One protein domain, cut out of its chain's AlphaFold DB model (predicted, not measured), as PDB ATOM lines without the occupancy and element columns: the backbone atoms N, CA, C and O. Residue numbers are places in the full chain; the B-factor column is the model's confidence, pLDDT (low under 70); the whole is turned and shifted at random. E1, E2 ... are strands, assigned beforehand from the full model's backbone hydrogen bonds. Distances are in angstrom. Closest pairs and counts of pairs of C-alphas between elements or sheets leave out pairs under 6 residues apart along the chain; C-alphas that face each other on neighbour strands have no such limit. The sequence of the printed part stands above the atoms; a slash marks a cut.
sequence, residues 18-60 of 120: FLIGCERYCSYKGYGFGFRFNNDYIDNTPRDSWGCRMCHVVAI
ATOM      1  N   PHE A  18      -9.313  25.334 -29.086       94.00
ATOM      2  CA  PHE A  18      -8.043  24.655 -28.840       94.00
ATOM      3  C   PHE A  18      -7.298  24.378 -30.146       94.00
ATOM      4  O   PHE A  18      -7.838  23.816 -31.098       94.00
ATOM      5  N   LEU A  19      -6.022  24.745 -30.171       94.12
ATOM      6  CA  LEU A  19      -5.108  24.550 -31.285       94.12
ATOM      7  C   LEU A  19      -3.921  23.725 -30.793       94.12
ATOM      8  O   LEU A  19      -3.075  24.211 -30.042       94.12
ATOM      9  N   ILE A  20      -3.867  22.469 -31.228       92.75
ATOM     10  CA  ILE A  20      -2.873  21.486 -30.786       92.75
ATOM     11  C   ILE A  20      -1.913  21.197 -31.936       92.75
ATOM     12  O   ILE A  20      -2.332  21.079 -33.087       92.75
ATOM     13  N   GLY A  21      -0.617  21.098 -31.641       94.69
ATOM     14  CA  GLY A  21       0.378  20.712 -32.640       94.69
ATOM     15  C   GLY A  21       0.871  21.846 -33.532       94.69
ATOM     16  O   GLY A  21       1.501  21.572 -34.553       94.69
ATOM     17  N   CYS A  22       0.608  23.105 -33.169       95.56
ATOM     18  CA  CYS A  22       1.119  24.248 -33.922       95.56
ATOM     19  C   CYS A  22       2.655  24.253 -33.932       95.56
ATOM     20  O   CYS A  22       3.288  24.048 -32.900       95.56
ATOM     21  N   GLU A  23       3.236  24.524 -35.099       97.12
ATOM     22  CA  GLU A  23       4.678  24.690 -35.284       97.12
ATOM     23  C   GLU A  23       5.006  26.171 -35.481       97.12
ATOM     24  O   GLU A  23       4.306  26.892 -36.206       97.12
ATOM     25  N   ARG A  24       6.073  26.638 -34.832       97.44
ATOM     26  CA  ARG A  24       6.599  27.984 -35.043       97.44
ATOM     27  C   ARG A  24       7.598  27.977 -36.199       97.44
ATOM     28  O   ARG A  24       8.635  27.340 -36.113       97.44
ATOM     29  N   TYR A  25       7.337  28.781 -37.226       97.88
ATOM     30  CA  TYR A  25       8.203  28.864 -38.413       97.88
ATOM     31  C   TYR A  25       9.172  30.046 -38.409       97.88
ATOM     32  O   TYR A  25      10.196  30.020 -39.085       97.88
ATOM     33  N   CYS A  26       8.858  31.111 -37.671       98.00
ATOM     34  CA  CYS A  26       9.633  32.347 -37.707       98.00
ATOM     35  C   CYS A  26       9.845  32.920 -36.307       98.00
ATOM     36  O   CYS A  26       9.082  32.689 -35.365       98.00
ATOM     37  N   SER A  27      10.892  33.724 -36.184       98.12
ATOM     38  CA  SER A  27      11.129  34.623 -35.063       98.12
ATOM     39  C   SER A  27      10.798  36.054 -35.460       98.12
ATOM     40  O   SER A  27      10.996  36.449 -36.609       98.12
ATOM     41  N   TYR A  28      10.354  36.853 -34.496       98.00
ATOM     42  CA  TYR A  28      10.029  38.262 -34.701       98.00
ATOM     43  C   TYR A  28      10.667  39.141 -33.622       98.00
ATOM     44  O   TYR A  28      11.133  38.647 -32.591       98.00
ATOM     45  N   LYS A  29      10.702  40.448 -33.882       98.25
ATOM     46  CA  LYS A  29      11.088  41.488 -32.923       98.25
ATOM     47  C   LYS A  29      10.058  42.614 -32.933       98.25
ATOM     48  O   LYS A  29       9.382  42.837 -33.937       98.25
ATOM     49  N   GLY A  30       9.990  43.336 -31.818       97.69
ATOM     50  CA  GLY A  30       9.074  44.456 -31.638       97.69
ATOM     51  C   GLY A  30       7.613  44.028 -31.478       97.69
ATOM     52  O   GLY A  30       7.280  42.845 -31.432       97.69
ATOM     53  N   TYR A  31       6.746  45.028 -31.368       96.56
ATOM     54  CA  TYR A  31       5.304  44.886 -31.186       96.56
ATOM     55  C   TYR A  31       4.592  46.095 -31.817       96.56
ATOM     56  O   TYR A  31       5.209  47.151 -31.992       96.56
ATOM     57  N   GLY A  32       3.317  45.949 -32.187       95.56
ATOM     58  CA  GLY A  32       2.549  47.001 -32.866       95.56
ATOM     59  C   GLY A  32       3.247  47.495 -34.138       95.56
ATOM     60  O   GLY A  32       3.711  46.697 -34.950       95.56
ATOM     61  N   PHE A  33       3.395  48.813 -34.294       96.88
ATOM     62  CA  PHE A  33       4.066  49.418 -35.457       96.88
ATOM     63  C   PHE A  33       5.545  49.013 -35.617       96.88
ATOM     64  O   PHE A  33       6.082  49.042 -36.730       96.88
ATOM     65  N   GLY A  34       6.196  48.612 -34.521       97.88
ATOM     66  CA  GLY A  34       7.578  48.133 -34.512       97.88
ATOM     67  C   GLY A  34       7.736  46.650 -34.852       97.88
ATOM     68  O   GLY A  34       8.864  46.165 -34.856       97.88
ATOM     69  N   PHE A  35       6.647  45.918 -35.114       98.19
ATOM     70  CA  PHE A  35       6.708  44.496 -35.457       98.19
ATOM     71  C   PHE A  35       7.498  44.270 -36.751       98.19
ATOM     72  O   PHE A  35       7.217  44.883 -37.787       98.19
ATOM     73  N   ARG A  36       8.485  43.374 -36.696       98.25
ATOM     74  CA  ARG A  36       9.313  42.986 -37.843       98.25
ATOM     75  C   ARG A  36       9.629  41.493 -37.793       98.25
ATOM     76  O   ARG A  36       9.942  40.954 -36.728       98.25
ATOM     77  N   PHE A  37       9.601  40.850 -38.963       98.25
ATOM     78  CA  PHE A  37      10.234  39.545 -39.150       98.25
ATOM     79  C   PHE A  37      11.710  39.658 -38.768       98.25
ATOM     80  O   PHE A  37      12.375  40.623 -39.144       98.25
ATOM     81  N   ASN A  38      12.198  38.701 -37.983       98.00
ATOM     82  CA  ASN A  38      13.591  38.674 -37.564       98.00
ATOM     83  C   ASN A  38      14.369  37.645 -38.378       98.00
ATOM     84  O   ASN A  38      15.299  38.040 -39.058       98.00
ATOM     85  N   ASN A  39      13.990  36.364 -38.298       98.25
ATOM     86  CA  ASN A  39      14.633  35.236 -38.983       98.25
ATOM     87  C   ASN A  39      13.675  34.035 -39.018       98.25
ATOM     88  O   ASN A  39      12.690  34.008 -38.271       98.25
ATOM     89  N   ASP A  40      14.024  33.006 -39.786       98.31
ATOM     90  CA  ASP A  40      13.403  31.685 -39.679       98.31
ATOM     91  C   ASP A  40      13.600  31.085 -38.273       98.31
ATOM     92  O   ASP A  40      14.486  31.485 -37.506       98.31
ATOM     93  N   TYR A  41      12.739  30.141 -37.902       98.06
ATOM     94  CA  TYR A  41      12.805  29.419 -36.635       98.06
ATOM     95  C   TYR A  41      12.660  27.920 -36.883       98.06
ATOM     96  O   TYR A  41      11.694  27.480 -37.497       98.06
ATOM     97  N   ILE A  42      13.622  27.146 -36.381       98.00
ATOM     98  CA  ILE A  42      13.560  25.684 -36.384       98.00
ATOM     99  C   ILE A  42      12.934  25.250 -35.063       98.00
ATOM    100  O   ILE A  42      13.553  25.373 -34.003       98.00
ATOM    101  N   ASP A  43      11.701  24.761 -35.131       97.62
ATOM    102  CA  ASP A  43      10.963  24.327 -33.954       97.62
ATOM    103  C   ASP A  43      11.412  22.935 -33.487       97.62
ATOM    104  O   ASP A  43      11.121  21.903 -34.105       97.62
ATOM    105  N   ASN A  44      12.128  22.922 -32.365       97.75
ATOM    106  CA  ASN A  44      12.620  21.707 -31.720       97.75
ATOM    107  C   ASN A  44      11.644  21.151 -30.668       97.75
ATOM    108  O   ASN A  44      12.006  20.226 -29.941       97.75
ATOM    109  N   THR A  45      10.419  21.686 -30.569       96.75
ATOM    110  CA  THR A  45       9.400  21.173 -29.644       96.75
ATOM    111  C   THR A  45       9.150  19.685 -29.927       96.75
ATOM    112  O   THR A  45       8.914  19.327 -31.089       96.75
ATOM    113  N   PRO A  46       9.200  18.794 -28.918       97.00
ATOM    114  CA  PRO A  46       8.958  17.367 -29.117       97.00
ATOM    115  C   PRO A  46       7.594  17.087 -29.755       97.00
ATOM    116  O   PRO A  46       6.688  17.922 -29.704       97.00
ATOM    117  N   ARG A  47       7.449  15.909 -30.363       95.62
ATOM    118  CA  ARG A  47       6.172  15.430 -30.901       95.62
ATOM    119  C   ARG A  47       5.606  14.327 -30.014       95.62
ATOM    120  O   ARG A  47       6.370  13.555 -29.439       95.62
ATOM    121  N   ASP A  48       4.288  14.272 -29.915       91.75
ATOM    122  CA  ASP A  48       3.575  13.185 -29.252       91.75
ATOM    123  C   ASP A  48       3.479  11.930 -30.142       91.75
ATOM    124  O   ASP A  48       4.015  11.873 -31.254       91.75
ATOM    125  N   SER A  49       2.775  10.907 -29.654       93.81
ATOM    126  CA  SER A  49       2.545   9.646 -30.370       93.81
ATOM    127  C   SER A  49       1.740   9.788 -31.666       93.81
ATOM    128  O   SER A  49       1.791   8.893 -32.504       93.81
ATOM    129  N   TRP A  50       1.001  10.887 -31.841       92.31
ATOM    130  CA  TRP A  50       0.247  11.191 -33.060       92.31
ATOM    131  C   TRP A  50       1.049  12.061 -34.040       92.31
ATOM    132  O   TRP A  50       0.557  12.401 -35.113       92.31
ATOM    133  N   GLY A  51       2.295  12.405 -33.697       93.50
ATOM    134  CA  GLY A  51       3.155  13.259 -34.508       93.50
ATOM    135  C   GLY A  51       2.837  14.751 -34.379       93.50
ATOM    136  O   GLY A  51       3.448  15.563 -35.082       93.50
ATOM    137  N   CYS A  52       1.938  15.144 -33.479       93.69
ATOM    138  CA  CYS A  52       1.642  16.543 -33.195       93.69
ATOM    139  C   CYS A  52       2.752  17.133 -32.323       93.69
ATOM    140  O   CYS A  52       3.247  16.480 -31.407       93.69
ATOM    141  N   ARG A  53       3.163  18.379 -32.585       95.12
ATOM    142  CA  ARG A  53       4.068  19.093 -31.667       95.12
ATOM    143  C   ARG A  53       3.402  19.213 -30.296       95.12
ATOM    144  O   ARG A  53       2.211  19.499 -30.217       95.12
ATOM    145  N   MET A  54       4.172  19.079 -29.221       93.62
ATOM    146  CA  MET A  54       3.709  19.283 -27.844       93.62
ATOM    147  C   MET A  54       3.518  20.778 -27.530       93.62
ATOM    148  O   MET A  54       4.088  21.324 -26.590       93.62
ATOM    149  N   CYS A  55       2.721  21.451 -28.354       92.88
ATOM    150  CA  CYS A  55       2.348  22.849 -28.255       92.88
ATOM    151  C   CYS A  55       0.822  22.927 -28.234       92.88
ATOM    152  O   CYS A  55       0.156  22.499 -29.180       92.88
ATOM    153  N   HIS A  56       0.289  23.478 -27.148       92.00
ATOM    154  CA  HIS A  56      -1.136  23.699 -26.955       92.00
ATOM    155  C   HIS A  56      -1.368  25.199 -26.845       92.00
ATOM    156  O   HIS A  56      -0.777  25.857 -25.989       92.00
ATOM    157  N   VAL A  57      -2.218  25.737 -27.712       94.94
ATOM    158  CA  VAL A  57      -2.665  27.126 -27.641       94.94
ATOM    159  C   VAL A  57      -4.176  27.133 -27.525       94.94
ATOM    160  O   VAL A  57      -4.858  26.485 -28.315       94.94
ATOM    161  N   VAL A  58      -4.694  27.874 -26.554       95.69
ATOM    162  CA  VAL A  58      -6.128  28.121 -26.414       95.69
ATOM    163  C   VAL A  58      -6.422  29.569 -26.784       95.69
ATOM    164  O   VAL A  58      -5.752  30.488 -26.315       95.69
ATOM    165  N   ALA A  59      -7.395  29.771 -27.666       97.19
ATOM    166  CA  ALA A  59      -7.908  31.091 -27.996       97.19
ATOM    167  C   ALA A  59      -9.142  31.385 -27.137       97.19
ATOM    168  O   ALA A  59     -10.110  30.625 -27.152       97.19
ATOM    169  N   ILE A  60      -9.079  32.503 -26.411       97.88
ATOM    170  CA  ILE A  60     -10.170  33.086 -25.626       97.88
ATOM    171  C   ILE A  60     -10.225  34.594 -25.886       97.88
ATOM    172  O   ILE A  60      -9.198  35.278 -25.917       97.88
TER     173      ILE A  60
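Overview. This is residues 18 to 60 of the 120 residues of the protein "Hypothetical protein" of Rotaria sp. Silwood1 (UniProt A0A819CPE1). Two small two-stranded ribbons, E1 beside E4 and the hairpin E2-E3, sit apart in a thin, loose arch, joined by residues 22 to 25 and 41 to 52. The 43 printed residues hold four named strands, E1 to E4 in order, and no named helix; both sheets are antiparallel. The class is all strand, with 20 residues, under half, in strands. The radius of gyration of the C-alphas is 13.0 A, the spans 39 by 27 by 8 A.

Arrangement. E1, residues 18 to 21, and E4, residues 53 to 59, are antiparallel at 162 degrees; N 19 and O 57 are within hydrogen-bond range at 2.8 A. E2, residues 26 to 29, and E3, residues 36 to 40, form an antiparallel hairpin at 146 degrees, with N 27 and O 39 at 2.8 A. E1 and E4 are each apart from E2 and E3.

Along the chain. E1 begins at C-alpha 18 (-8.043, 24.655, -28.840) and spans 10.0 A, E2 10.4 A, E3 12.2 A. E4 spans 17.3 A, ending at C-alpha 59 (-7.908, 31.091, -27.996).

Size, cuts and confidence. The farthest C-alphas, Phe 33 and Ser 49, are 40.1 A apart. The E3 to E4 link is long. The printed part has no cut; no printed residue is under 70 in pLDDT.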